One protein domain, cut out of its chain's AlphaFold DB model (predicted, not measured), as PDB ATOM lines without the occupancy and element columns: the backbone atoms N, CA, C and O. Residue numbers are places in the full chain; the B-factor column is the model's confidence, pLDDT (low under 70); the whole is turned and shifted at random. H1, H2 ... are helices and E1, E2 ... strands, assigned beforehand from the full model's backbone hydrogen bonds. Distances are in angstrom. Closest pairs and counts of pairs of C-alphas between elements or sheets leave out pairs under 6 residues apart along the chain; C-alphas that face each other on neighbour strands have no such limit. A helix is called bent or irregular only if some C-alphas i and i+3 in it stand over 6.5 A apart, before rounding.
ATOM      1  N   TYR A  61     -68.703  71.810  16.233       97.00
ATOM      2  CA  TYR A  61     -68.074  72.755  15.325       97.00
ATOM      3  C   TYR A  61     -67.327  73.855  16.090       97.00
ATOM      4  O   TYR A  61     -67.917  74.560  16.909       97.00
ATOM      5  N   GLU A  62     -66.040  74.050  15.796       96.69
ATOM      6  CA  GLU A  62     -65.266  75.208  16.264       96.69
ATOM      7  C   GLU A  62     -65.203  76.263  15.143       96.69
ATOM      8  O   GLU A  62     -64.418  76.117  14.201       96.69
ATOM      9  N   PRO A  63     -66.021  77.330  15.193       95.19
ATOM     10  CA  PRO A  63     -65.978  78.376  14.184       95.19
ATOM     11  C   PRO A  63     -64.615  79.086  14.223       95.19
ATOM     12  O   PRO A  63     -64.195  79.557  15.286       95.19
ATOM     13  N   PRO A  64     -63.929  79.224  13.073       93.94
ATOM     14  CA  PRO A  64     -62.621  79.875  13.011       93.94
ATOM     15  C   PRO A  64     -62.704  81.402  13.142       93.94
ATOM     16  O   PRO A  64     -61.677  82.063  13.253       93.94
ATOM     17  N   SER A  65     -63.907  81.981  13.063       92.50
ATOM     18  CA  SER A  65     -64.125  83.423  13.156       92.50
ATOM     19  C   SER A  65     -65.564  83.762  13.543       92.50
ATOM     20  O   SER A  65     -66.484  82.953  13.382       92.50
ATOM     21  N   LEU A  66     -65.779  85.013  13.960       92.31
ATOM     22  CA  LEU A  66     -67.117  85.577  14.169       92.31
ATOM     23  C   LEU A  66     -67.996  85.482  12.913       92.31
ATOM     24  O   LEU A  66     -69.176  85.158  13.006       92.31
ATOM     25  N   GLN A  67     -67.421  85.696  11.727       93.62
ATOM     26  CA  GLN A  67     -68.154  85.583  10.465       93.62
ATOM     27  C   GLN A  67     -68.671  84.160  10.222       93.62
ATOM     28  O   GLN A  67     -69.806  83.989   9.778       93.62
ATOM     29  N   ALA A  68     -67.860  83.143  10.522       94.75
ATOM     30  CA  ALA A  68     -68.259  81.749  10.365       94.75
ATOM     31  C   ALA A  68     -69.416  81.389  11.310       94.75
ATOM     32  O   ALA A  68     -70.403  80.797  10.874       94.75
ATOM     33  N   TYR A  69     -69.343  81.828  12.571       95.88
ATOM     34  CA  TYR A  69     -70.439  81.682  13.534       95.88
ATOM     35  C   TYR A  69     -71.739  82.338  13.038       95.88
ATOM     36  O   TYR A  69     -72.783  81.686  13.001       95.88
ATOM     37  N   LEU A  70     -71.682  83.592  12.574       95.94
ATOM     38  CA  LEU A  70     -72.860  84.295  12.051       95.94
ATOM     39  C   LEU A  70     -73.439  83.600  10.810       95.94
ATOM     40  O   LEU A  70     -74.656  83.539  10.645       95.94
ATOM     41  N   GLY A  71     -72.584  83.023   9.959       96.69
ATOM     42  CA  GLY A  71     -73.008  82.209   8.819       96.69
ATOM     43  C   GLY A  71     -73.807  80.970   9.235       96.69
ATOM     44  O   GLY A  71     -74.845  80.676   8.633       96.69
ATOM     45  N   VAL A  72     -73.372  80.274  10.293       97.25
ATOM     46  CA  VAL A  72     -74.106  79.137  10.874       97.25
ATOM     47  C   VAL A  72     -75.466  79.590  11.406       97.25
ATOM     48  O   VAL A  72     -76.488  79.013  11.023       97.25
ATOM     49  N   MET A  73     -75.505  80.656  12.209       98.00
ATOM     50  CA  MET A  73     -76.748  81.179  12.787       98.00
ATOM     51  C   MET A  73     -77.752  81.622  11.723       98.00
ATOM     52  O   MET A  73     -78.918  81.216  11.757       98.00
ATOM     53  N   HIS A  74     -77.290  82.363  10.714       97.38
ATOM     54  CA  HIS A  74     -78.117  82.774   9.585       97.38
ATOM     55  C   HIS A  74     -78.713  81.565   8.847       97.38
ATOM     56  O   HIS A  74     -79.906  81.546   8.534       97.38
ATOM     57  N   SER A  75     -77.901  80.530   8.600       97.12
ATOM     58  CA  SER A  75     -78.351  79.298   7.947       97.12
ATOM     59  C   SER A  75     -79.431  78.583   8.762       97.12
ATOM     60  O   SER A  75     -80.470  78.223   8.203       97.12
ATOM     61  N   ILE A  76     -79.239  78.437  10.079       96.12
ATOM     62  CA  ILE A  76     -80.219  77.815  10.983       96.12
ATOM     63  C   ILE A  76     -81.533  78.599  10.966       96.12
ATOM     64  O   ILE A  76     -82.579  78.023  10.670       96.12
ATOM     65  N   ARG A  77     -81.500  79.918  11.200       95.94
ATOM     66  CA  ARG A  77     -82.713  80.756  11.208       95.94
ATOM     67  C   ARG A  77     -83.463  80.698   9.884       95.94
ATOM     68  O   ARG A  77     -84.687  80.584   9.873       95.94
ATOM     69  N   ARG A  78     -82.740  80.729   8.761       95.44
ATOM     70  CA  ARG A  78     -83.334  80.594   7.428       95.44
ATOM     71  C   ARG A  78     -84.041  79.248   7.262       95.44
ATOM     72  O   ARG A  78     -85.161  79.236   6.762       95.44
ATOM     73  N   ARG A  79     -83.429  78.139   7.699       93.31
ATOM     74  CA  ARG A  79     -84.063  76.807   7.658       93.31
ATOM     75  C   ARG A  79     -85.323  76.755   8.517       93.31
ATOM     76  O   ARG A  79     -86.348  76.292   8.031       93.31
ATOM     77  N   VAL A  80     -85.272  77.288   9.739       92.88
ATOM     78  CA  VAL A  80     -86.438  77.336  10.638       92.88
ATOM     79  C   VAL A  80     -87.597  78.099   9.996       92.88
ATOM     80  O   VAL A  80     -88.719  77.611  10.008       92.88
ATOM     81  N   ARG A  81     -87.338  79.250   9.364       91.75
ATOM     82  CA  ARG A  81     -88.382  80.036   8.673       91.75
ATOM     83  C   ARG A  81     -88.937  79.365   7.424       91.75
ATOM     84  O   ARG A  81     -90.110  79.537   7.120       91.75
ATOM     85  N   ALA A  82     -88.089  78.667   6.672       89.94
ATOM     86  CA  ALA A  82     -88.480  78.041   5.413       89.94
ATOM     87  C   ALA A  82     -89.309  76.764   5.613       89.94
ATOM     88  O   ALA A  82     -89.964  76.306   4.681       89.94
ATOM     89  N   HIS A  83     -89.272  76.168   6.804       83.44
ATOM     90  CA  HIS A  83     -89.910  74.884   7.032       83.44
ATOM     91  C   HIS A  83     -91.426  75.053   7.263       83.44
ATOM     92  O   HIS A  83     -91.838  75.747   8.198       83.44
ATOM     93  N   PRO A  84     -92.284  74.375   6.482       71.69
ATOM     94  CA  PRO A  84     -93.736  74.587   6.503       71.69
ATOM     95  C   PRO A  84     -94.394  74.219   7.841       71.69
ATOM     96  O   PRO A  84     -95.425  74.774   8.208       71.69
ATOM     97  N   PHE A  85     -93.771  73.316   8.601       69.88
ATOM     98  CA  PHE A  85     -94.247  72.870   9.915       69.88
ATOM     99  C   PHE A  85     -93.641  73.646  11.098       69.88
ATOM    100  O   PHE A  85     -94.003  73.391  12.243       69.88
ATOM    101  N   HIS A  86     -92.755  74.619  10.846       66.75
ATOM    102  CA  HIS A  86     -92.101  75.429  11.883       66.75
ATOM    103  C   HIS A  86     -92.782  76.783  12.126       66.75
ATOM    104  O   HIS A  86     -92.185  77.667  12.733       66.75
ATOM    105  N   GLY A  87     -94.055  76.951  11.743       71.94
ATOM    106  CA  GLY A  87     -94.813  78.195  11.965       71.94
ATOM    107  C   GLY A  87     -94.923  78.652  13.434       71.94
ATOM    108  O   GLY A  87     -95.365  79.769  13.698       71.94
ATOM    109  N   GLY A  88     -94.512  77.815  14.392       88.56
ATOM    110  CA  GLY A  88     -94.370  78.161  15.808       88.56
ATOM    111  C   GLY A  88     -93.011  77.810  16.417       88.56
ATOM    112  O   GLY A  88     -92.869  77.909  17.635       88.56
ATOM    113  N   SER A  89     -92.030  77.375  15.623       95.06
ATOM    114  CA  SER A  89     -90.718  76.994  16.145       95.06
ATOM    115  C   SER A  89     -89.816  78.205  16.347       95.06
ATOM    116  O   SER A  89     -89.839  79.167  15.581       95.06
ATOM    117  N   VAL A  90     -89.006  78.148  17.396       96.44
ATOM    118  CA  VAL A  90     -88.093  79.208  17.814       96.44
ATOM    119  C   VAL A  90     -86.689  78.640  18.003       96.44
ATOM    120  O   VAL A  90     -86.531  77.483  18.393       96.44
ATOM    121  N   VAL A  91     -85.676  79.455  17.698       97.69
ATOM    122  CA  VAL A  91     -84.261  79.115  17.915       97.69
ATOM    123  C   VAL A  91     -83.885  79.459  19.350       97.69
ATOM    124  O   VAL A  91     -84.134  80.571  19.802       97.69
ATOM    125  N   LEU A  92     -83.292  78.511  20.059       98.31
ATOM    126  CA  LEU A  92     -82.976  78.590  21.479       98.31
ATOM    127  C   LEU A  92     -81.527  78.186  21.727       98.31
ATOM    128  O   LEU A  92     -80.935  77.441  20.946       98.31
ATOM    129  N   PHE A  93     -80.979  78.634  22.851       98.44
ATOM    130  CA  PHE A  93     -79.571  78.465  23.182       98.44
ATOM    131  C   PHE A  93     -79.419  77.749  24.517       98.44
ATOM    132  O   PHE A  93     -79.981  78.172  25.527       98.44
ATOM    133  N   HIS A  94     -78.651  76.664  24.528       97.88
ATOM    134  CA  HIS A  94     -78.279  75.957  25.746       97.88
ATOM    135  C   HIS A  94     -76.760  76.000  25.909       97.88
ATOM    136  O   HIS A  94     -76.025  75.413  25.115       97.88
ATOM    137  N   TYR A  95     -76.301  76.723  26.929       97.25
ATOM    138  CA  TYR A  95     -74.885  76.881  27.254       97.25
ATOM    139  C   TYR A  95     -74.479  75.834  28.283       97.25
ATOM    140  O   TYR A  95     -75.132  75.694  29.318       97.25
ATOM    141  N   THR A  96     -73.413  75.093  28.007       96.88
ATOM    142  CA  THR A  96     -73.002  73.970  28.850       96.88
ATOM    143  C   THR A  96     -71.505  73.681  28.761       96.88
ATOM    144  O   THR A  96     -70.757  74.320  28.012       96.88
ATOM    145  N   HIS A  97     -71.058  72.716  29.562       96.88
ATOM    146  CA  HIS A  97     -69.664  72.309  29.623       96.88
ATOM    147  C   HIS A  97     -69.327  71.384  28.434       96.88
ATOM    148  O   HIS A  97     -70.088  70.457  28.153       96.88
ATOM    149  N   PRO A  98     -68.172  71.553  27.762       96.88
ATOM    150  CA  PRO A  98     -67.776  70.727  26.613       96.88
ATOM    151  C   PRO A  98     -67.742  69.218  26.876       96.88
ATOM    152  O   PRO A  98     -68.059  68.436  25.989       96.88
ATOM    153  N   SER A  99     -67.421  68.793  28.103       96.94
ATOM    154  CA  SER A  99     -67.443  67.369  28.489       96.94
ATOM    155  C   SER A  99     -68.832  66.725  28.419       96.94
ATOM    156  O   SER A  99     -68.944  65.511  28.540       96.94
ATOM    157  N   LEU A 100     -69.893  67.525  28.280       96.62
ATOM    158  CA  LEU A 100     -71.261  67.046  28.114       96.62
ATOM    159  C   LEU A 100     -71.672  66.944  26.638       96.62
ATOM    160  O   LEU A 100     -72.781  66.494  26.371       96.62
ATOM    161  N   ALA A 101     -70.809  67.324  25.686       96.12
ATOM    162  CA  ALA A 101     -71.124  67.283  24.260       96.12
ATOM    163  C   ALA A 101     -71.537  65.878  23.810       96.12
ATOM    164  O   ALA A 101     -72.666  65.687  23.380       96.12
ATOM    165  N   GLU A 102     -70.656  64.892  23.969       95.25
ATOM    166  CA  GLU A 102     -70.912  63.510  23.552       95.25
ATOM    167  C   GLU A 102     -72.196  62.926  24.169       95.25
ATOM    168  O   GLU A 102     -73.078  62.523  23.409       95.25
ATOM    169  N   PRO A 103     -72.405  62.932  25.504       93.69
ATOM    170  CA  PRO A 103     -73.629  62.366  26.058       93.69
ATOM    171  C   PRO A 103     -74.891  63.113  25.611       93.69
ATOM    172  O   PRO A 103     -75.923  62.463  25.450       93.69
ATOM    173  N   ILE A 104     -74.839  64.434  25.392       95.19
ATOM    174  CA  ILE A 104     -76.001  65.202  24.917       95.19
ATOM    175  C   ILE A 104     -76.279  64.945  23.432       95.19
ATOM    176  O   ILE A 104     -77.438  64.834  23.044       95.19
ATOM    177  N   LEU A 105     -75.255  64.844  22.590       94.25
ATOM    178  CA  LEU A 105     -75.439  64.622  21.153       94.25
ATOM    179  C   LEU A 105     -75.919  63.196  20.868       94.25
ATOM    180  O   LEU A 105     -76.806  63.007  20.037       94.25
ATOM    181  N   THR A 106     -75.438  62.219  21.636       91.06
ATOM    182  CA  THR A 106     -75.872  60.821  21.526       91.06
ATOM    183  C   THR A 106     -77.270  60.601  22.101       91.06
ATOM    184  O   THR A 106     -78.104  59.943  21.482       91.06
ATOM    185  N   ASN A 107     -77.552  61.135  23.296       89.81
ATOM    186  CA  ASN A 107     -78.764  60.780  24.046       89.81
ATOM    187  C   ASN A 107     -79.833  61.876  24.068       89.81
ATOM    188  O   ASN A 107     -80.958  61.621  24.499       89.81
ATOM    189  N   GLY A 108     -79.494  63.087  23.635       92.81
ATOM    190  CA  GLY A 108     -80.327  64.269  23.782       92.81
ATOM    191  C   GLY A 108     -80.132  65.003  25.113       92.81
ATOM    192  O   GLY A 108     -79.308  64.646  25.959       92.81
ATOM    193  N   LEU A 109     -80.912  66.065  25.320       94.25
ATOM    194  CA  LEU A 109     -80.843  66.878  26.537       94.25
ATOM    195  C   LEU A 109     -81.617  66.195  27.661       94.25
ATOM    196  O   LEU A 109     -82.849  66.134  27.634       94.25
ATOM    197  N   ARG A 110     -80.897  65.704  28.670       92.75
ATOM    198  CA  ARG A 110     -81.501  65.078  29.848       92.75
ATOM    199  C   ARG A 110     -82.281  66.103  30.669       92.75
ATOM    200  O   ARG A 110     -81.739  67.132  31.070       92.75
ATOM    201  N   MET A 111     -83.533  65.791  30.985       91.12
ATOM    202  CA  MET A 111     -84.340  66.558  31.926       91.12
ATOM    203  C   MET A 111     -83.707  66.506  33.318       91.12
ATOM    204  O   MET A 111     -83.513  65.421  33.879       91.12
ATOM    205  N   SER A 112     -83.432  67.669  33.912       85.88
ATOM    206  CA  SER A 112     -82.954  67.691  35.291       85.88
ATOM    207  C   SER A 112     -84.048  67.227  36.254       85.88
ATOM    208  O   SER A 112     -85.169  67.739  36.220       85.88
ATOM    209  N   ARG A 113     -83.710  66.278  37.137       77.25
ATOM    210  CA  ARG A 113     -84.572  65.831  38.249       77.25
ATOM    211  C   ARG A 113     -84.452  66.724  39.491       77.25
ATOM    212  O   ARG A 113     -85.297  66.631  40.374       77.25
ATOM    213  N   SER A 114     -83.409  67.552  39.566       69.19
ATOM    214  CA  SER A 114     -83.080  68.410  40.708       69.19
ATOM    215  C   SER A 114     -82.756  69.840  40.246       69.19
ATOM    216  O   SER A 114     -82.050  70.048  39.260       69.19
ATOM    217  N   GLY A 115     -83.294  70.853  40.927       62.41
ATOM    218  CA  GLY A 115     -83.080  72.267  40.596       62.41
ATOM    219  C   GLY A 115     -84.076  73.189  41.302       62.41
ATOM    220  O   GLY A 115     -85.000  72.712  41.954       62.41
ATOM    221  N   GLN A 116     -83.890  74.509  41.187       56.47
ATOM    222  CA  GLN A 116     -84.909  75.472  41.616       56.47
ATOM    223  C   GLN A 116     -86.163  75.299  40.738       56.47
ATOM    224  O   GLN A 116     -86.100  75.493  39.527       56.47
ATOM    225  N   GLY A 117     -87.292  74.906  41.340       67.62
ATOM    226  CA  GLY A 117     -88.562  74.634  40.648       67.62
ATOM    227  C   GLY A 117     -88.792  73.157  40.291       67.62
ATOM    228  O   GLY A 117     -88.166  72.266  40.856       67.62
ATOM    229  N   ASP A 118     -89.693  72.900  39.336       74.62
ATOM    230  CA  ASP A 118     -90.170  71.547  38.980       74.62
ATOM    231  C   ASP A 118     -89.188  70.720  38.124       74.62
ATOM    232  O   ASP A 118     -89.510  69.608  37.714       74.62
ATOM    233  N   GLY A 119     -87.987  71.231  37.837       87.00
ATOM    234  CA  GLY A 119     -87.041  70.589  36.920       87.00
ATOM    235  C   GLY A 119     -87.433  70.729  35.441       87.00
ATOM    236  O   GLY A 119     -88.538  71.148  35.083       87.00
ATOM    237  N   GLY A 120     -86.494  70.406  34.553       92.31
ATOM    238  CA  GLY A 120     -86.655  70.623  33.115       92.31
ATOM    239  C   GLY A 120     -85.328  70.757  32.376       92.31
ATOM    240  O   GLY A 120     -84.263  70.468  32.928       92.31
ATOM    241  N   VAL A 121     -85.412  71.207  31.125       94.56
ATOM    242  CA  VAL A 121     -84.255  71.630  30.321       94.56
ATOM    243  C   VAL A 121     -84.387  73.118  30.046       94.56
ATOM    244  O   VAL A 121     -85.417  73.559  29.537       94.56
ATOM    245  N   TYR A 122     -83.350  73.871  30.405       94.56
ATOM    246  CA  TYR A 122     -83.327  75.328  30.357       94.56
ATOM    247  C   TYR A 122     -82.665  75.834  29.082       94.56
ATOM    248  O   TYR A 122     -81.676  75.270  28.609       94.56
ATOM    249  N   PHE A 123     -83.202  76.931  28.571       96.94
ATOM    250  CA  PHE A 123     -82.775  77.592  27.356       96.94
ATOM    251  C   PHE A 123     -82.773  79.104  27.555       96.94
ATOM    252  O   PHE A 123     -83.632  79.651  28.248       96.94
ATOM    253  N   SER A 124     -81.849  79.778  26.883       97.62
ATOM    254  CA  SER A 124     -81.916  81.215  26.649       97.62
ATOM    255  C   SER A 124     -82.519  81.484  25.271       97.62
ATOM    256  O   SER A 124     -82.274  80.743  24.315       97.62
ATOM    257  N   THR A 125     -83.297  82.557  25.148       97.88
ATOM    258  CA  THR A 125     -83.679  83.126  23.845       97.88
ATOM    259  C   THR A 125     -82.597  84.030  23.263       97.88
ATOM    260  O   THR A 125     -82.761  84.499  22.142       97.88
ATOM    261  N   LEU A 126     -81.523  84.297  24.013       98.00
ATOM    262  CA  LEU A 126     -80.413  85.148  23.604       98.00
ATOM    263  C   LEU A 126     -79.228  84.312  23.118       98.00
ATOM    264  O   LEU A 126     -78.685  83.458  23.829       98.00
ATOM    265  N   SER A 127     -78.814  84.603  21.892       97.75
ATOM    266  CA  SER A 127     -77.592  84.094  21.294       97.75
ATOM    267  C   SER A 127     -76.366  84.765  21.919       97.75
ATOM    268  O   SER A 127     -76.479  85.832  22.536       97.75
ATOM    269  N   PRO A 128     -75.160  84.225  21.678       96.81
ATOM    270  CA  PRO A 128     -73.926  84.920  22.007       96.81
ATOM    271  C   PRO A 128     -73.863  86.382  21.537       96.81
ATOM    272  O   PRO A 128     -73.294  87.232  22.221       96.81
ATOM    273  N   SER A 129     -74.461  86.703  20.384       96.12
ATOM    274  CA  SER A 129     -74.467  88.064  19.840       96.12
ATOM    275  C   SER A 129     -75.191  89.058  20.750       96.12
ATOM    276  O   SER A 129     -74.735  90.191  20.881       96.12
ATOM    277  N   SER A 130     -76.254  88.629  21.436       97.31
ATOM    278  CA  SER A 130     -76.973  89.453  22.418       97.31
ATOM    279  C   SER A 130     -76.171  89.719  23.692       97.31
ATOM    280  O   SER A 130     -76.387  90.733  24.348       97.31
ATOM    281  N   TYR A 131     -75.209  88.853  24.015       96.31
ATOM    282  CA  TYR A 131     -74.294  89.043  25.143       96.31
ATOM    283  C   TYR A 131     -73.033  89.831  24.768       96.31
ATOM    284  O   TYR A 131     -72.185  90.060  25.621       96.31
ATOM    285  N   GLY A 132     -72.903  90.276  23.513       93.25
ATOM    286  CA  GLY A 132     -71.736  91.023  23.049       93.25
ATOM    287  C   GLY A 132     -70.592  90.136  22.563       93.25
ATOM    288  O   GLY A 132     -69.436  90.502  22.738       93.25
ATOM    289  N   LEU A 133     -70.883  88.975  21.956       91.81
ATOM    290  CA  LEU A 133     -69.860  88.082  21.396       91.81
ATOM    291  C   LEU A 133     -68.772  88.854  20.631       91.81
ATOM    292  O   LEU A 133     -69.051  89.540  19.645       91.81
ATOM    293  N   GLY A 134     -67.529  88.681  21.080       86.69
ATOM    294  CA  GLY A 134     -66.350  89.359  20.547       86.69
ATOM    295  C   GLY A 134     -65.881  90.565  21.358       86.69
ATOM    296  O   GLY A 134     -64.801  91.078  21.071       86.69
ATOM    297  N   SER A 135     -66.641  90.980  22.374       88.88
ATOM    298  CA  SER A 135     -66.210  91.931  23.399       88.88
ATOM    299  C   SER A 135     -65.595  91.219  24.612       88.88
ATOM    300  O   SER A 135     -65.697  89.996  24.749       88.88
ATOM    301  N   LEU A 136     -64.935  91.985  25.488       88.44
ATOM    302  CA  LEU A 136     -64.346  91.464  26.729       88.44
ATOM    303  C   LEU A 136     -65.422  91.118  27.769       88.44
ATOM    304  O   LEU A 136     -65.237  90.215  28.575       88.44
ATOM    305  N   GLU A 137     -66.569  91.788  27.697       92.81
ATOM    306  CA  GLU A 137     -67.705  91.653  28.611       92.81
ATOM    307  C   GLU A 137     -68.627  90.475  28.249       92.81
ATOM    308  O   GLU A 137     -69.561  90.178  28.989       92.81
ATOM    309  N   TYR A 138     -68.396  89.793  27.118       93.75
ATOM    310  CA  TYR A 138     -69.270  88.725  26.619       93.75
ATOM    311  C   TYR A 138     -69.582  87.651  27.669       93.75
ATOM    312  O   TYR A 138     -70.745  87.313  27.902       93.75
ATOM    313  N   GLU A 139     -68.537  87.099  28.289       94.69
ATOM    314  CA  GLU A 139     -68.692  86.010  29.252       94.69
ATOM    315  C   GLU A 139     -69.364  86.512  30.539       94.69
ATOM    316  O   GLU A 139     -70.252  85.842  31.064       94.69
ATOM    317  N   GLU A 140     -69.031  87.723  30.992       96.06
ATOM    318  CA  GLU A 140     -69.650  88.349  32.166       96.06
ATOM    319  C   GLU A 140     -71.148  88.612  31.961       96.06
ATOM    320  O   GLU A 140     -71.957  88.306  32.844       96.06
ATOM    321  N   ASN A 141     -71.535  89.117  30.784       96.31
ATOM    322  CA  ASN A 141     -72.930  89.355  30.410       96.31
ATOM    323  C   ASN A 141     -73.724  88.047  30.371       96.31
ATOM    324  O   ASN A 141     -74.820  87.969  30.931       96.31
ATOM    325  N   LEU A 142     -73.158  87.007  29.746       95.69
ATOM    326  CA  LEU A 142     -73.764  85.680  29.686       95.69
ATOM    327  C   LEU A 142     -73.967  85.098  31.091       95.69
ATOM    328  O   LEU A 142     -75.048  84.596  31.397       95.69
ATOM    329  N   ILE A 143     -72.947  85.156  31.953       95.69
ATOM    330  CA  ILE A 143     -73.026  84.606  33.311       95.69
ATOM    331  C   ILE A 143     -74.051  85.375  34.142       95.69
ATOM    332  O   ILE A 143     -74.905  84.761  34.783       95.69
ATOM    333  N   SER A 144     -74.006  86.705  34.110       95.19
ATOM    334  CA  SER A 144     -74.887  87.546  34.920       95.19
ATOM    335  C   SER A 144     -76.360  87.356  34.554       95.19
ATOM    336  O   SER A 144     -77.199  87.254  35.447       95.19
ATOM    337  N   ASP A 145     -76.684  87.232  33.265       93.81
ATOM    338  CA  ASP A 145     -78.058  86.988  32.802       93.81
ATOM    339  C   ASP A 145     -78.509  85.536  33.049       93.81
ATOM    340  O   ASP A 145     -79.590  85.295  33.593       93.81
ATOM    341  N   CYS A 146     -77.684  84.535  32.716       91.81
ATOM    342  CA  CYS A 146     -78.079  83.121  32.801       91.81
ATOM    343  C   CYS A 146     -77.959  82.525  34.205       91.81
ATOM    344  O   CYS A 146     -78.732  81.635  34.563       91.81
ATOM    345  N   PHE A 147     -77.057  83.029  35.045       90.31
ATOM    346  CA  PHE A 147     -76.753  82.454  36.359       90.31
ATOM    347  C   PHE A 147     -76.830  83.460  37.505       90.31
ATOM    348  O   PHE A 147     -77.163  83.035  38.605       90.31
ATOM    349  N   GLY A 148     -76.694  84.758  37.236       92.19
ATOM    350  CA  GLY A 148     -76.682  85.820  38.244       92.19
ATOM    351  C   GLY A 148     -75.257  86.327  38.508       92.19
ATOM    352  O   GLY A 148     -74.304  85.549  38.389       92.19
ATOM    353  N   PRO A 149     -75.078  87.622  38.836       95.25
ATOM    354  CA  PRO A 149     -73.755  88.213  39.059       95.25
ATOM    355  C   PRO A 149     -72.990  87.543  40.211       95.25
ATOM    356  O   PRO A 149     -71.764  87.501  40.201       95.25
ATOM    357  N   GLU A 150     -73.694  86.946  41.173       95.44
ATOM    358  CA  GLU A 150     -73.113  86.200  42.290       95.44
ATOM    359  C   GLU A 150     -72.335  84.946  41.863       95.44
ATOM    360  O   GLU A 150     -71.554  84.418  42.651       95.44
ATOM    361  N   ARG A 151     -72.520  84.462  40.626       95.38
ATOM    362  CA  ARG A 151     -71.799  83.297  40.087       95.38
ATOM    363  C   ARG A 151     -70.667  83.670  39.127       95.38
ATOM    364  O   ARG A 151     -70.072  82.770  38.536       95.38
ATOM    365  N   LEU A 152     -70.330  84.955  38.987       96.38
ATOM    366  CA  LEU A 152     -69.223  85.407  38.132       96.38
ATOM    367  C   LEU A 152     -67.899  84.735  38.501       96.38
ATOM    368  O   LEU A 152     -67.280  84.125  37.636       96.38
ATOM    369  N   GLU A 153     -67.513  84.753  39.778       96.81
ATOM    370  CA  GLU A 153     -66.253  84.150  40.246       96.81
ATOM    371  C   GLU A 153     -66.167  82.643  39.966       96.81
ATOM    372  O   GLU A 153     -65.087  82.102  39.737       96.81
ATOM    373  N   GLU A 154     -67.307  81.948  39.952       95.94
ATOM    374  CA  GLU A 154     -67.354  80.509  39.704       95.94
ATOM    375  C   GLU A 154     -67.210  80.158  38.210       95.94
ATOM    376  O   GLU A 154     -66.680  79.090  37.866       95.94
ATOM    377  N   TYR A 155     -67.743  81.002  37.324       95.94
ATOM    378  CA  TYR A 155     -67.873  80.687  35.901       95.94
ATOM    379  C   TYR A 155     -66.853  81.391  35.017       95.94
ATOM    380  O   TYR A 155     -66.419  80.782  34.038       95.94
ATOM    381  N   LEU A 156     -66.469  82.624  35.334       95.50
ATOM    382  CA  LEU A 156     -65.636  83.450  34.469       95.50
ATOM    383  C   LEU A 156     -64.289  82.765  34.200       95.50
ATOM    384  O   LEU A 156     -63.586  82.360  35.125       95.50
ATOM    385  N   GLY A 157     -63.947  82.560  32.925       93.88
ATOM    386  CA  GLY A 157     -62.714  81.886  32.512       93.88
ATOM    387  C   GLY A 157     -62.671  80.371  32.768       93.88
ATOM    388  O   GLY A 157     -61.746  79.702  32.302       93.88
ATOM    389  N   SER A 158     -63.673  79.789  33.438       94.88
ATOM    390  CA  SER A 158     -63.725  78.352  33.764       94.88
ATOM    391  C   SER A 158     -64.049  77.458  32.562       94.88
ATOM    392  O   SER A 158     -63.913  76.239  32.642       94.88
ATOM    393  N   ARG A 159     -64.522  78.050  31.453       94.44
ATOM    394  CA  ARG A 159     -65.021  77.354  30.250       94.44
ATOM    395  C   ARG A 159     -66.227  76.439  30.497       94.44
ATOM    396  O   ARG A 159     -66.584  75.645  29.625       94.44
ATOM    397  N   LYS A 160     -66.922  76.594  31.632       95.44
ATOM    398  CA  LYS A 160     -68.167  75.869  31.940       95.44
ATOM    399  C   LYS A 160     -69.315  76.148  30.971       95.44
ATOM    400  O   LYS A 160     -70.239  75.347  30.919       95.44
ATOM    401  N   LEU A 161     -69.249  77.242  30.212       95.56
ATOM    402  CA  LEU A 161     -70.250  77.648  29.213       95.56
ATOM    403  C   LEU A 161     -69.679  77.658  27.787       95.56
ATOM    404  O   LEU A 161     -70.213  78.325  26.905       95.56
ATOM    405  N   ALA A 162     -68.565  76.953  27.557       96.12
ATOM    406  CA  ALA A 162     -67.863  76.980  26.277       96.12
ATOM    407  C   ALA A 162     -68.529  76.123  25.187       96.12
ATOM    408  O   ALA A 162     -68.122  76.209  24.034       96.12
ATOM    409  N   LEU A 163     -69.528  75.296  25.507       97.75
ATOM    410  CA  LEU A 163     -70.335  74.603  24.506       97.75
ATOM    411  C   LEU A 163     -71.695  75.286  24.376       97.75
ATOM    412  O   LEU A 163     -72.460  75.342  25.337       97.75
ATOM    413  N   LEU A 164     -72.006  75.759  23.173       98.19
ATOM    414  CA  LEU A 164     -73.318  76.270  22.808       98.19
ATOM    415  C   LEU A 164     -74.059  75.229  21.976       98.19
ATOM    416  O   LEU A 164     -73.624  74.872  20.883       98.19
ATOM    417  N   LEU A 165     -75.219  74.797  22.451       98.50
ATOM    418  CA  LEU A 165     -76.150  74.003  21.661       98.50
ATOM    419  C   LEU A 165     -77.244  74.919  21.121       98.50
ATOM    420  O   LEU A 165     -77.962  75.568  21.888       98.50
ATOM    421  N   VAL A 166     -77.373  74.961  19.798       98.38
ATOM    422  CA  VAL A 166     -78.437  75.695  19.112       98.38
ATOM    423  C   VAL A 166     -79.596  74.735  18.909       98.38
ATOM    424  O   VAL A 166     -79.482  73.778  18.147       98.38
ATOM    425  N   CYS A 167     -80.696  74.975  19.606       97.62
ATOM    426  CA  CYS A 167     -81.866  74.106  19.609       97.62
ATOM    427  C   CYS A 167     -83.032  74.763  18.870       97.62
ATOM    428  O   CYS A 167     -83.160  75.986  18.850       97.62
ATOM    429  N   VAL A 168     -83.911  73.955  18.286       96.62
ATOM    430  CA  VAL A 168     -85.160  74.408  17.668       96.62
ATOM    431  C   VAL A 168     -86.314  73.652  18.299       96.62
ATOM    432  O   VAL A 168     -86.383  72.428  18.240       96.62
ATOM    433  N   LEU A 169     -87.227  74.399  18.914       95.31
ATOM    434  CA  LEU A 169     -88.391  73.856  19.611       95.31
ATOM    435  C   LEU A 169     -89.643  74.637  19.234       95.31
ATOM    436  O   LEU A 169     -89.572  75.817  18.903       95.31
ATOM    437  N   ASP A 170     -90.804  73.988  19.310       94.06
ATOM    438  CA  ASP A 170     -92.083  74.692  19.249       94.06
ATOM    439  C   ASP A 170     -92.249  75.572  20.494       94.06
ATOM    440  O   ASP A 170     -92.128  75.098  21.626       94.06
ATOM    441  N   ALA A 171     -92.555  76.852  20.293       95.44
ATOM    442  CA  ALA A 171     -92.718  77.829  21.362       95.44
ATOM    443  C   ALA A 171     -93.795  77.436  22.392       95.44
ATOM    444  O   ALA A 171     -93.743  77.876  23.537       95.44
ATOM    445  N   ARG A 172     -94.759  76.584  22.021       93.25
ATOM    446  CA  ARG A 172     -95.787  76.036  22.924       93.25
ATOM    447  C   ARG A 172     -95.226  75.029  23.930       93.25
ATOM    448  O   ARG A 172     -95.873  74.739  24.931       93.25
ATOM    449  N   LEU A 173     -94.048  74.468  23.695       93.88
ATOM    450  CA  LEU A 173     -93.414  73.563  24.657       93.88
ATOM    451  C   LEU A 173     -92.674  74.324  25.762       93.88
ATOM    452  O   LEU A 173     -92.212  73.717  26.726       93.88
ATOM    453  N   LEU A 174     -92.558  75.646  25.632       95.12
ATOM    454  CA  LEU A 174     -91.789  76.474  26.543       95.12
ATOM    455  C   LEU A 174     -92.653  77.029  27.675       95.12
ATOM    456  O   LEU A 174     -93.803  77.435  27.498       95.12
ATOM    457  N   ARG A 175     -92.043  77.108  28.852       94.31
ATOM    458  CA  ARG A 175     -92.504  77.890  29.999       94.31
ATOM    459  C   ARG A 175     -91.421  78.875  30.388       94.31
ATOM    460  O   ARG A 175     -90.243  78.605  30.166       94.31
ATOM    461  N   GLN A 176     -91.816  80.003  30.967       94.00
ATOM    462  CA  GLN A 176     -90.843  80.901  31.572       94.00
ATOM    463  C   GLN A 176     -90.121  80.157  32.703       94.00
ATOM    464  O   GLN A 176     -90.757  79.452  33.492       94.00
ATOM    465  N   ALA A 177     -88.797  80.269  32.743       90.88
ATOM    466  CA  ALA A 177     -88.009  79.659  33.798       90.88
ATOM    467  C   ALA A 177     -88.327  80.322  35.157       90.88
ATOM    468  O   ALA A 177     -88.589  81.530  35.211       90.88
ATOM    469  N   PRO A 178     -88.287  79.568  36.271       85.69
ATOM    470  CA  PRO A 178     -88.350  80.145  37.609       85.69
ATOM    471  C   PRO A 178     -87.261  81.211  37.809       85.69
ATOM    472  O   PRO A 178     -86.172  81.110  37.251       85.69
ATOM    473  N   GLY A 179     -87.554  82.238  38.610       83.06
ATOM    474  CA  GLY A 179     -86.626  83.349  38.870       83.06
ATOM    475  C   GLY A 179     -86.899  84.622  38.061       83.06
ATOM    476  O   GLY A 179     -86.185  85.604  38.230       83.06
ATOM    477  N   GLY A 180     -87.939  84.631  37.218       78.38
ATOM    478  CA  GLY A 180     -88.469  85.857  36.604       78.38
ATOM    479  C   GLY A 180     -87.563  86.490  35.550       78.38
ATOM    480  O   GLY A 180     -87.758  87.648  35.196       78.38
ATOM    481  N   ARG A 181     -86.573  85.747  35.045       85.56
ATOM    482  CA  ARG A 181     -85.698  86.242  33.986       85.56
ATOM    483  C   ARG A 181     -86.424  86.179  32.653       85.56
ATOM    484  O   ARG A 181     -87.038  85.182  32.278       85.56
ATOM    485  N   ASP A 182     -86.347  87.286  31.945       88.19
ATOM    486  CA  ASP A 182     -87.140  87.580  30.759       88.19
ATOM    487  C   ASP A 182     -86.767  86.744  29.526       88.19
ATOM    488  O   ASP A 182     -87.583  86.556  28.620       88.19
ATOM    489  N   ASN A 183     -85.527  86.256  29.499       93.38
ATOM    490  CA  ASN A 183     -84.937  85.523  28.379       93.38
ATOM    491  C   ASN A 183     -84.780  84.024  28.662       93.38
ATOM    492  O   ASN A 183     -84.373  83.268  27.782       93.38
ATOM    493  N   ALA A 184     -85.078  83.599  29.891       94.31
ATOM    494  CA  ALA A 184     -84.894  82.231  30.337       94.31
ATOM    495  C   ALA A 184     -86.205  81.456  30.194       94.31
ATOM    496  O   ALA A 184     -87.225  81.775  30.812       94.31
ATOM    497  N   PHE A 185     -86.163  80.405  29.387       95.38
ATOM    498  CA  PHE A 185     -87.276  79.496  29.164       95.38
ATOM    499  C   PHE A 185     -86.857  78.073  29.505       95.38
ATOM    500  O   PHE A 185     -85.677  77.738  29.552       95.38
ATOM    501  N   MET A 186     -87.836  77.212  29.735       95.06
ATOM    502  CA  MET A 186     -87.596  75.794  29.931       95.06
ATOM    503  C   MET A 186     -88.665  74.951  29.257       95.06
ATOM    504  O   MET A 186     -89.818  75.368  29.139       95.06
ATOM    505  N   VAL A 187     -88.295  73.728  28.893       94.81
ATOM    506  CA  VAL A 187     -89.270  72.645  28.762       94.81
ATOM    507  C   VAL A 187     -89.459  72.062  30.168       94.81
ATOM    508  O   VAL A 187     -88.491  71.535  30.724       94.81
ATOM    509  N   PRO A 188     -90.644  72.194  30.791       93.12
ATOM    510  CA  PRO A 188     -90.871  71.734  32.157       93.12
ATOM    511  C   PRO A 188     -90.948  70.208  32.236       93.12
ATOM    512  O   PRO A 188     -91.435  69.551  31.313       93.12
ATOM    513  N   LYS A 189     -90.581  69.652  33.395       91.31
ATOM    514  CA  LYS A 189     -90.724  68.223  33.737       91.31
ATOM    515  C   LYS A 189     -92.090  67.632  33.393       91.31
ATOM    516  O   LYS A 189     -92.163  66.542  32.840       91.31
ATOM    517  N   SER A 190     -93.165  68.381  33.626       89.44
ATOM    518  CA  SER A 190     -94.527  67.923  33.332       89.44
ATOM    519  C   SER A 190     -94.795  67.648  31.848       89.44
ATOM    520  O   SER A 190     -95.712  66.891  31.543       89.44
ATOM    521  N   LEU A 191     -94.036  68.241  30.916       89.56
ATOM    522  CA  LEU A 191     -94.121  67.881  29.497       89.56
ATOM    523  C   LEU A 191     -93.346  66.594  29.204       89.56
ATOM    524  O   LEU A 191     -93.854  65.750  28.474       89.56
ATOM    525  N   PHE A 192     -92.176  66.402  29.811       86.19
ATOM    526  CA  PHE A 192     -91.427  65.149  29.689       86.19
ATOM    527  C   PHE A 192     -92.220  63.956  30.212       86.19
ATOM    528  O   PHE A 192     -92.363  62.963  29.515       86.19
ATOM    529  N   GLU A 193     -92.801  64.073  31.404       82.94
ATOM    530  CA  GLU A 193     -93.586  62.995  32.017       82.94
ATOM    531  C   GLU A 193     -94.842  62.638  31.210       82.94
ATOM    532  O   GLU A 193     -95.363  61.534  31.339       82.94
ATOM    533  N   LYS A 194     -95.332  63.564  30.375       83.44
ATOM    534  CA  LYS A 194     -96.499  63.350  29.511       83.44
ATOM    535  C   LYS A 194     -96.142  62.805  28.135       83.44
ATOM    536  O   LYS A 194     -96.927  62.047  27.578       83.44
ATOM    537  N   PHE A 195     -95.024  63.247  27.562       77.12
ATOM    538  CA  PHE A 195     -94.742  63.066  26.134       77.12
ATOM    539  C   PHE A 195     -93.461  62.291  25.839       77.12
ATOM    540  O   PHE A 195     -93.271  61.855  24.706       77.12
ATOM    541  N   SER A 196     -92.588  62.103  26.824       75.81
ATOM    542  CA  SER A 196     -91.348  61.352  26.661       75.81
ATOM    543  C   SER A 196     -91.488  59.970  27.290       75.81
ATOM    544  O   SER A 196     -91.892  59.829  28.443       75.81
ATOM    545  N   LEU A 197     -91.083  58.937  26.551       70.50
ATOM    546  CA  LEU A 197     -90.826  57.630  27.145       70.50
ATOM    547  C   LEU A 197     -89.520  57.723  27.937       70.50
ATOM    548  O   LEU A 197     -88.503  58.183  27.412       70.50
ATOM    549  N   ALA A 198     -89.551  57.320  29.207       75.38
ATOM    550  CA  ALA A 198     -88.329  57.203  29.988       75.38
ATOM    551  C   ALA A 198     -87.401  56.186  29.311       75.38
ATOM    552  O   ALA A 198     -87.854  55.119  28.886       75.38
ATOM    553  N   ARG A 199     -86.103  56.491  29.214       75.88
ATOM    554  CA  ARG A 199     -85.146  55.498  28.719       75.88
ATOM    555  C   ARG A 199     -85.014  54.387  29.748       75.88
ATOM    556  O   ARG A 199     -84.841  54.647  30.936       75.88
ATOM    557  N   TYR A 200     -85.092  53.152  29.267       65.31
ATOM    558  CA  TYR A 200     -85.088  51.961  30.113       65.31
ATOM    559  C   TYR A 200     -83.813  51.858  30.970       65.31
ATOM    560  O   TYR A 200     -83.876  51.438  32.119       65.31
ATOM    561  N   GLU A 201     -82.677  52.312  30.435       80.75
ATOM    562  CA  GLU A 201     -81.355  52.173  31.060       80.75
ATOM    563  C   GLU A 201     -81.166  53.030  32.322       80.75
ATOM    564  O   GLU A 201     -80.572  52.568  33.292       80.75
ATOM    565  N   ASP A 202     -81.669  54.269  32.344       82.25
ATOM    566  CA  ASP A 202     -81.425  55.218  33.444       82.25
ATOM    567  C   ASP A 202     -82.710  55.830  34.039       82.25
ATOM    568  O   ASP A 202     -82.666  56.708  34.917       82.25
ATOM    569  N   SER A 203     -83.872  55.385  33.548       81.56
ATOM    570  CA  SER A 203     -85.201  55.937  33.850       81.56
ATOM    571  C   SER A 203     -85.310  57.447  33.580       81.56
ATOM    572  O   SER A 203     -86.144  58.141  34.168       81.56
ATOM    573  N   GLY A 204     -84.391  58.017  32.797       84.75
ATOM    574  CA  GLY A 204     -84.305  59.441  32.512       84.75
ATOM    575  C   GLY A 204     -85.257  59.846  31.395       84.75
ATOM    576  O   GLY A 204     -85.544  59.064  30.491       84.75
ATOM    577  N   PHE A 205     -85.714  61.096  31.438       89.62
ATOM    578  CA  PHE A 205     -86.425  61.714  30.324       89.62
ATOM    579  C   PHE A 205     -85.468  62.620  29.555       89.62
ATOM    580  O   PHE A 205     -84.666  63.331  30.163       89.62
ATOM    581  N   TYR A 206     -85.561  62.597  28.229       90.94
ATOM    582  CA  TYR A 206     -84.645  63.297  27.336       90.94
ATOM    583  C   TYR A 206     -85.429  64.066  26.276       90.94
ATOM    584  O   TYR A 206     -86.432  63.566  25.760       90.94
ATOM    585  N   LEU A 207     -84.973  65.275  25.936       91.50
ATOM    586  CA  LEU A 207     -85.354  65.889  24.666       91.50
ATOM    587  C   LEU A 207     -84.512  65.218  23.596       91.50
ATOM    588  O   LEU A 207     -83.295  65.169  23.772       91.50
ATOM    589  N   PRO A 208     -85.123  64.734  22.508       90.69
ATOM    590  CA  PRO A 208     -84.393  64.009  21.482       90.69
ATOM    591  C   PRO A 208     -83.315  64.899  20.863       90.69
ATOM    592  O   PRO A 208     -83.516  66.104  20.701       90.69
ATOM    593  N   SER A 209     -82.175  64.316  20.489       91.19
ATOM    594  CA  SER A 209     -81.063  65.052  19.869       91.19
ATOM    595  C   SER A 209     -81.457  65.736  18.556       91.19
ATOM    596  O   SER A 209     -80.853  66.740  18.198       91.19
ATOM    597  N   SER A 210     -82.544  65.301  17.906       91.31
ATOM    598  CA  SER A 210     -83.134  65.950  16.726       91.31
ATOM    599  C   SER A 210     -83.546  67.414  16.944       91.31
ATOM    600  O   SER A 210     -83.716  68.154  15.975       91.31
ATOM    601  N   VAL A 211     -83.736  67.859  18.195       93.62
ATOM    602  CA  VAL A 211     -84.008  69.279  18.495       93.62
ATOM    603  C   VAL A 211     -82.751  70.137  18.381       93.62
ATOM    604  O   VAL A 211     -82.856  71.353  18.239       93.62
ATOM    605  N   ILE A 212     -81.565  69.532  18.445       96.25
ATOM    606  CA  ILE A 212     -80.277  70.210  18.320       96.25
ATOM    607  C   ILE A 212     -80.009  70.403  16.824       96.25
ATOM    608  O   ILE A 212     -80.166  69.493  16.022       96.25
ATOM    609  N   GLN A 213     -79.647  71.617  16.426       96.31
ATOM    610  CA  GLN A 213     -79.346  71.984  15.038       96.31
ATOM    611  C   GLN A 213     -77.865  72.281  14.816       96.31
ATOM    612  O   GLN A 213     -77.398  72.257  13.678       96.31
ATOM    613  N   ALA A 214     -77.146  72.614  15.888       98.12
ATOM    614  CA  ALA A 214     -75.702  72.769  15.897       98.12
ATOM    615  C   ALA A 214     -75.164  72.636  17.324       98.12
ATOM    616  O   ALA A 214     -75.815  73.062  18.282       98.12
ATOM    617  N   ALA A 215     -73.946  72.114  17.437       98.38
ATOM    618  CA  ALA A 215     -73.125  72.181  18.636       98.38
ATOM    619  C   ALA A 215     -71.880  73.005  18.316       98.38
ATOM    620  O   ALA A 215     -71.110  72.648  17.430       98.38
ATOM    621  N   ILE A 216     -71.706  74.136  18.994       98.12
ATOM    622  CA  ILE A 216     -70.674  75.124  18.687       98.12
ATOM    623  C   ILE A 216     -69.742  75.247  19.888       98.12
ATOM    624  O   ILE A 216     -70.171  75.617  20.982       98.12
ATOM    625  N   TYR A 217     -68.460  74.952  19.685       97.31
ATOM    626  CA  TYR A 217     -67.434  75.188  20.692       97.31
ATOM    627  C   TYR A 217     -66.981  76.650  20.649       97.31
ATOM    628  O   TYR A 217     -66.333  77.109  19.706       97.31
ATOM    629  N   MET A 218     -67.333  77.391  21.692       93.81
ATOM    630  CA  MET A 218     -67.049  78.808  21.860       93.81
ATOM    631  C   MET A 218     -65.663  78.991  22.480       93.81
ATOM    632  O   MET A 218     -65.513  79.172  23.690       93.81
ATOM    633  N   LYS A 219     -64.624  78.925  21.649       87.62
ATOM    634  CA  LYS A 219     -63.252  79.113  22.118       87.62
ATOM    635  C   LYS A 219     -62.964  80.591  22.420       87.62
ATOM    636  O   LYS A 219     -63.178  81.440  21.548       87.62
ATOM    637  N   PRO A 220     -62.421  80.913  23.610       76.50
ATOM    638  CA  PRO A 220     -61.952  82.261  23.909       76.50
ATOM    639  C   PRO A 220     -60.941  82.732  22.854       76.50
ATOM    640  O   PRO A 220     -60.001  82.008  22.531       76.50
ATOM    641  N   GLY A 221     -61.141  83.932  22.311       78.06
ATOM    642  CA  GLY A 221     -60.243  84.540  21.321       78.06
ATOM    643  C   GLY A 221     -60.635  84.343  19.851       78.06
ATOM    644  O   GLY A 221     -60.304  85.205  19.043       78.06
ATOM    645  N   ASN A 222     -61.408  83.307  19.489       80.75
ATOM    646  CA  ASN A 222     -61.827  83.085  18.087       80.75
ATOM    647  C   ASN A 222     -62.798  84.163  17.568       80.75
ATOM    648  O   ASN A 222     -63.011  84.302  16.362       80.75
ATOM    649  N   PHE A 223     -63.409  84.912  18.482       83.56
ATOM    650  CA  PHE A 223     -64.469  85.864  18.168       83.56
ATOM    651  C   PHE A 223     -64.081  87.314  18.375       83.56
ATOM    652  O   PHE A 223     -64.955  88.158  18.213       83.56
ATOM    653  N   LEU A 224     -62.822  87.610  18.724       80.12
ATOM    654  CA  LEU A 224     -62.371  88.995  18.824       80.12
ATOM    655  C   LEU A 224     -62.727  89.692  17.517       80.12
ATOM    656  O   LEU A 224     -62.281  89.285  16.439       80.12
ATOM    657  N   ALA A 225     -63.632  90.665  17.615       66.00
ATOM    658  CA  ALA A 225     -64.114  91.350  16.440       66.00
ATOM    659  C   ALA A 225     -62.911  92.058  15.820       66.00
ATOM    660  O   ALA A 225     -62.310  92.932  16.436       66.00
ATOM    661  N   ALA A 226     -62.551  91.681  14.592       62.22
ATOM    662  CA  ALA A 226     -61.829  92.619  13.749       62.22
ATOM    663  C   ALA A 226     -62.698  93.883  13.661       62.22
ATOM    664  O   ALA A 226     -63.921  93.736  13.579       62.22
ATOM    665  N   ASP A 227     -62.094  95.077  13.679       69.12
ATOM    666  CA  ASP A 227     -62.740  96.407  13.646       69.12
ATOM    667  C   ASP A 227     -63.541  96.677  12.346       69.12
ATOM    668  O   ASP A 227     -63.405  97.696  11.670       69.12
ATOM    669  N   SER A 228     -64.380  95.731  11.935       87.06
ATOM    670  CA  SER A 228     -65.199  95.766  10.740       87.06
ATOM    671  C   SER A 228     -66.614  96.162  11.120       87.06
ATOM    672  O   SER A 228     -67.369  95.378  11.701       87.06
ATOM    673  N   ALA A 229     -67.011  97.361  10.697       90.81
ATOM    674  CA  ALA A 229     -68.374  97.862  10.858       90.81
ATOM    675  C   ALA A 229     -69.440  96.886  10.316       90.81
ATOM    676  O   ALA A 229     -70.540  96.800  10.865       90.81
ATOM    677  N   ALA A 230     -69.111  96.110   9.273       91.44
ATOM    678  CA  ALA A 230     -70.003  95.100   8.711       91.44
ATOM    679  C   ALA A 230     -70.262  93.942   9.689       91.44
ATOM    680  O   ALA A 230     -71.410  93.535   9.864       91.44
ATOM    681  N   LEU A 231     -69.221  93.447  10.369       90.50
ATOM    682  CA  LEU A 231     -69.368  92.401  11.385       90.50
ATOM    683  C   LEU A 231     -70.136  92.918  12.599       90.50
ATOM    684  O   LEU A 231     -71.050  92.243  13.063       90.50
ATOM    685  N   THR A 232     -69.850  94.140  13.057       91.50
ATOM    686  CA  THR A 232     -70.617  94.776  14.138       91.50
ATOM    687  C   THR A 232     -72.102  94.886  13.786       91.50
ATOM    688  O   THR A 232     -72.960  94.585  14.616       91.50
ATOM    689  N   SER A 233     -72.426  95.283  12.553       93.19
ATOM    690  CA  SER A 233     -73.813  95.345  12.082       93.19
ATOM    691  C   SER A 233     -74.468  93.963  12.046       93.19
ATOM    692  O   SER A 233     -75.614  93.829  12.467       93.19
ATOM    693  N   ALA A 234     -73.754  92.936  11.584       94.25
ATOM    694  CA  ALA A 234     -74.272  91.573  11.517       94.25
ATOM    695  C   ALA A 234     -74.505  90.960  12.912       94.25
ATOM    696  O   ALA A 234     -75.521  90.303  13.124       94.25
ATOM    697  N   VAL A 235     -73.634  91.238  13.890       94.25
ATOM    698  CA  VAL A 235     -73.844  90.861  15.302       94.25
ATOM    699  C   VAL A 235     -75.094  91.537  15.868       94.25
ATOM    700  O   VAL A 235     -75.922  90.876  16.491       94.25
ATOM    701  N   ARG A 236     -75.281  92.840  15.616       95.00
ATOM    702  CA  ARG A 236     -76.495  93.555  16.048       95.00
ATOM    703  C   ARG A 236     -77.754  92.995  15.397       95.00
ATOM    704  O   ARG A 236     -78.780  92.900  16.061       95.00
ATOM    705  N   GLN A 237     -77.681  92.625  14.122       96.38
ATOM    706  CA  GLN A 237     -78.795  91.994  13.426       96.38
ATOM    707  C   GLN A 237     -79.143  90.637  14.053       96.38
ATOM    708  O   GLN A 237     -80.313  90.382  14.308       96.38
ATOM    709  N   GLU A 238     -78.153  89.797  14.368       96.81
ATOM    710  CA  GLU A 238     -78.397  88.524  15.058       96.81
ATOM    711  C   GLU A 238     -79.037  88.737  16.443       96.81
ATOM    712  O   GLU A 238     -79.992  88.050  16.791       96.81
ATOM    713  N   ALA A 239     -78.610  89.757  17.195       96.25
ATOM    714  CA  ALA A 239     -79.246  90.118  18.464       96.25
ATOM    715  C   ALA A 239     -80.702  90.614  18.297       96.25
ATOM    716  O   ALA A 239     -81.564  90.350  19.132       96.25
ATOM    717  N   GLN A 240     -81.031  91.301  17.198       97.00
ATOM    718  CA  GLN A 240     -82.422  91.673  16.896       97.00
ATOM    719  C   GLN A 240     -83.295  90.446  16.598       97.00
ATOM    720  O   GLN A 240     -84.475  90.417  16.956       97.00
ATOM    721  N   GLU A 241     -82.723  89.416  15.978       97.25
ATOM    722  CA  GLU A 241     -83.415  88.155  15.714       97.25
ATOM    723  C   GLU A 241     -83.734  87.387  17.010       97.25
ATOM    724  O   GLU A 241     -84.755  86.700  17.086       97.25
ATOM    725  N   ASP A 242     -82.923  87.548  18.058       97.44
ATOM    726  CA  ASP A 242     -83.214  87.027  19.401       97.44
ATOM    727  C   ASP A 242     -84.446  87.695  20.024       97.44
ATOM    728  O   ASP A 242     -85.290  87.029  20.629       97.44
ATOM    729  N   GLN A 243     -84.623  89.003  19.812       96.19
ATOM    730  CA  GLN A 243     -85.817  89.712  20.279       96.19
ATOM    731  C   GLN A 243     -87.089  89.189  19.593       96.19
ATOM    732  O   GLN A 243     -88.147  89.083  20.228       96.19
ATOM    733  N   ALA A 244     -87.002  88.825  18.310       94.19
ATOM    734  CA  ALA A 244     -88.103  88.189  17.591       94.19
ATOM    735  C   ALA A 244     -88.407  86.788  18.152       94.19
ATOM    736  O   ALA A 244     -89.572  86.490  18.433       94.19
ATOM    737  N   THR A 245     -87.376  85.968  18.396       95.25
ATOM    738  CA  THR A 245     -87.493  84.667  19.084       95.25
ATOM    739  C   THR A 245     -88.217  84.820  20.422       95.25
ATOM    740  O   THR A 245     -89.212  84.136  20.676       95.25
ATOM    741  N   ARG A 246     -87.762  85.747  21.271       95.62
ATOM    742  CA  ARG A 246     -88.359  86.007  22.586       95.62
ATOM    743  C   ARG A 246     -89.823  86.416  22.471       95.62
ATOM    744  O   ARG A 246     -90.678  85.869  23.166       95.62
ATOM    745  N   SER A 247     -90.130  87.347  21.571       95.44
ATOM    746  CA  SER A 247     -91.502  87.813  21.348       95.44
ATOM    747  C   SER A 247     -92.422  86.665  20.921       95.44
ATOM    748  O   SER A 247     -93.545  86.553  21.413       95.44
ATOM    749  N   ALA A 248     -91.940  85.773  20.050       93.81
ATOM    750  CA  ALA A 248     -92.675  84.583  19.632       93.81
ATOM    751  C   ALA A 248     -92.927  83.615  20.801       93.81
ATOM    752  O   ALA A 248     -94.060  83.153  20.963       93.81
ATOM    753  N   ALA A 249     -91.921  83.367  21.648       94.75
ATOM    754  CA  ALA A 249     -92.044  82.522  22.838       94.75
ATOM    755  C   ALA A 249     -93.069  83.079  23.844       94.75
ATOM    756  O   ALA A 249     -93.990  82.371  24.255       94.75
ATOM    757  N   VAL A 250     -92.990  84.374  24.166       95.56
ATOM    758  CA  VAL A 250     -93.943  85.048  25.069       95.56
ATOM    759  C   VAL A 250     -95.366  85.020  24.504       95.56
ATOM    760  O   VAL A 250     -96.324  84.733  25.222       95.56
ATOM    761  N   ASN A 251     -95.532  85.277  23.205       94.94
ATOM    762  CA  ASN A 251     -96.846  85.243  22.565       94.94
ATOM    763  C   ASN A 251     -97.436  83.825  22.515       94.94
ATOM    764  O   ASN A 251     -98.655  83.664  22.584       94.94
ATOM    765  N   ALA A 252     -96.609  82.786  22.382       93.81
ATOM    766  CA  ALA A 252     -97.067  81.403  22.495       93.81
ATOM    767  C   ALA A 252     -97.552  81.095  23.918       93.81
ATOM    768  O   ALA A 252     -98.658  80.579  24.070       93.81
ATOM    769  N   LEU A 253     -96.791  81.497  24.940       92.94
ATOM    770  CA  LEU A 253     -97.160  81.310  26.343       92.94
ATOM    771  C   LEU A 253     -98.507  81.971  26.672       92.94
ATOM    772  O   LEU A 253     -99.421  81.299  27.149       92.94
ATOM    773  N   ARG A 254     -98.681  83.247  26.306       94.38
ATOM    774  CA  ARG A 254     -99.945  83.981  26.510       94.38
ATOM    775  C   ARG A 254    -101.138  83.303  25.836       94.38
ATOM    776  O   ARG A 254    -102.225  83.249  26.404       94.38
ATOM    777  N   ARG A 255    -100.948  82.763  24.624       94.19
ATOM    778  CA  ARG A 255    -102.003  82.018  23.915       94.19
ATOM    779  C   ARG A 255    -102.395  80.742  24.658       94.19
ATOM    780  O   ARG A 255    -103.579  80.436  24.735       94.19
ATOM    781  N   GLN A 256    -101.432  80.026  25.231       91.06
ATOM    782  CA  GLN A 256    -101.717  78.822  26.014       91.06
ATOM    783  C   GLN A 256    -102.436  79.121  27.327       91.06
ATOM    784  O   GLN A 256    -103.327  78.369  27.725       91.06
ATOM    785  N   GLU A 257    -102.071  80.211  27.995       91.31
ATOM    786  CA  GLU A 257    -102.759  80.672  29.203       91.31
ATOM    787  C   GLU A 257    -104.210  81.042  28.885       91.31
ATOM    788  O   GLU A 257    -105.125  80.566  29.556       91.31
ATOM    789  N   ALA A 258    -104.438  81.790  27.801       93.25
ATOM    790  CA  ALA A 258    -105.781  82.133  27.337       93.25
ATOM    791  C   ALA A 258    -106.626  80.882  27.023       93.25
ATOM    792  O   ALA A 258    -107.762  80.777  27.487       93.25
ATOM    793  N   GLN A 259    -106.055  79.898  26.318       92.44
ATOM    794  CA  GLN A 259    -106.723  78.620  26.032       92.44
ATOM    795  C   GLN A 259    -107.049  77.834  27.310       92.44
ATOM    796  O   GLN A 259    -108.130  77.262  27.431       92.44
ATOM    797  N   SER A 260    -106.148  77.831  28.295       88.88
ATOM    798  CA  SER A 260    -106.367  77.135  29.569       88.88
ATOM    799  C   SER A 260    -107.515  77.761  30.368       88.88
ATOM    800  O   SER A 260    -108.337  77.040  30.939       88.88
ATOM    801  N   VAL A 261    -107.621  79.095  30.363       91.25
ATOM    802  CA  VAL A 261    -108.742  79.828  30.978       91.25
ATOM    803  C   VAL A 261    -110.060  79.505  30.272       91.25
ATOM    804  O   VAL A 261    -111.064  79.243  30.934       91.25
ATOM    805  N   GLU A 262    -110.066  79.466  28.940       92.00
ATOM    806  CA  GLU A 262    -111.260  79.144  28.152       92.00
ATOM    807  C   GLU A 262    -111.766  77.716  28.408       92.00
ATOM    808  O   GLU A 262    -112.966  77.507  28.630       92.00
TER     809      GLU A 262
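This is residues 61 to 262 of the 330 residues of the protein "Hypothetical protein" of Rhizochromulina marina (UniProt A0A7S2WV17). A small sheet of three strands, E1, E3 and E5, makes the middle, with helix H1 over one face and H2 over the other, while the long helix H7 runs past the E1 edge and its residues 257 to 262 stick out. A two-stranded ribbon, E2 and E4, lies near E1, the short helices H3, H4 and H5 form a row, and H6 lies far from the middle. The printed part has 202 residues, with seven named helices and five named strands in the order H1 E1 H2 E2 H3 H4 H5 E3 E4 H6 E5 H7; both sheets, E1 - E3 - E5 and E2 - E4, are antiparallel. The class is mixed, helices and strands; the whole is compact, with a radius of gyration of the C-alphas of 16.8 A, and only just elongated, spanning 51 by 34 by 31 A.

H1, residues 66 to 82, begins at C-alpha 66 (-67.117, 85.577, 14.169) and is 24.3 A long. E1 is residues 89 to 96, 22.0 A, H2 residues 98 to 107, and E2 residues 120 to 124. H3 is residues 128 to 131, H4 residues 138 to 146 and H5 residues 149 to 155. H2 and H5 are irregular: C-alphas 99 and 102 are 7.2 A apart, and C-alphas 150 and 153 are 7.4 A apart. E3, residues 163 to 170, is 22.4 A long; E4 is residues 184 to 188, H6 residues 189 to 195 and E5 residues 212 to 217. H7, residues 229 to 262, measures 49.9 A and ends at C-alpha 262 (-111.260, 79.144, 28.152).

In three layers, helices on both faces of a sheet, H1 at a height of 9.1 A and H2 at 9.5 A are on opposite faces of E1 E3 E5. Between the antiparallel neighbours E1 and E3, N 92 and O 167 are within hydrogen-bond range at 2.8 A, and between the antiparallel neighbours E3 and E5, N 164 and O 216 are within hydrogen-bond range at 2.9 A. H7 only grazes this sheet with residues 241 to 252. Residues 231 to 238 of H7 touch H1, closest C-alphas Gln 67 and Leu 231, 7.0 A; residues 235 to 242 touch H3, Ser 130 and Ala 239, 4.6 A. H3 touches H4, Tyr 131 and Tyr 138, 5.2 A; H4 touches H5, Ile 143 and Leu 152, 6.2 A, at a steep tilt of 58 degrees, opposite ways. E2 and E4 have N 123 and O 185 within hydrogen-bond range, 2.8 A; the closest C-alphas of E2 and H6 are Gly 120 and Lys 189, 4.8 A. Every O i to N i+4 pair is within range in H1, H4 and H7, against 4 of 6 in H2, 2 of 3 in H6 and 1 of 3 in H5, where 3 of 4 O i to N i+3 pairs are; H3 is too short for such a pair.

The C-alphas of Asp 227 and Glu 262, the two farthest apart, are 53.5 A apart. The printed part has no cut; the links H2 to E2, E3 to E4, H6 to E5 and E5 to H7 are long. Mean pLDDT of the printed part is 91.0, with residues 85 to 86, 114 to 117, 200 and 225 to 227 under 70.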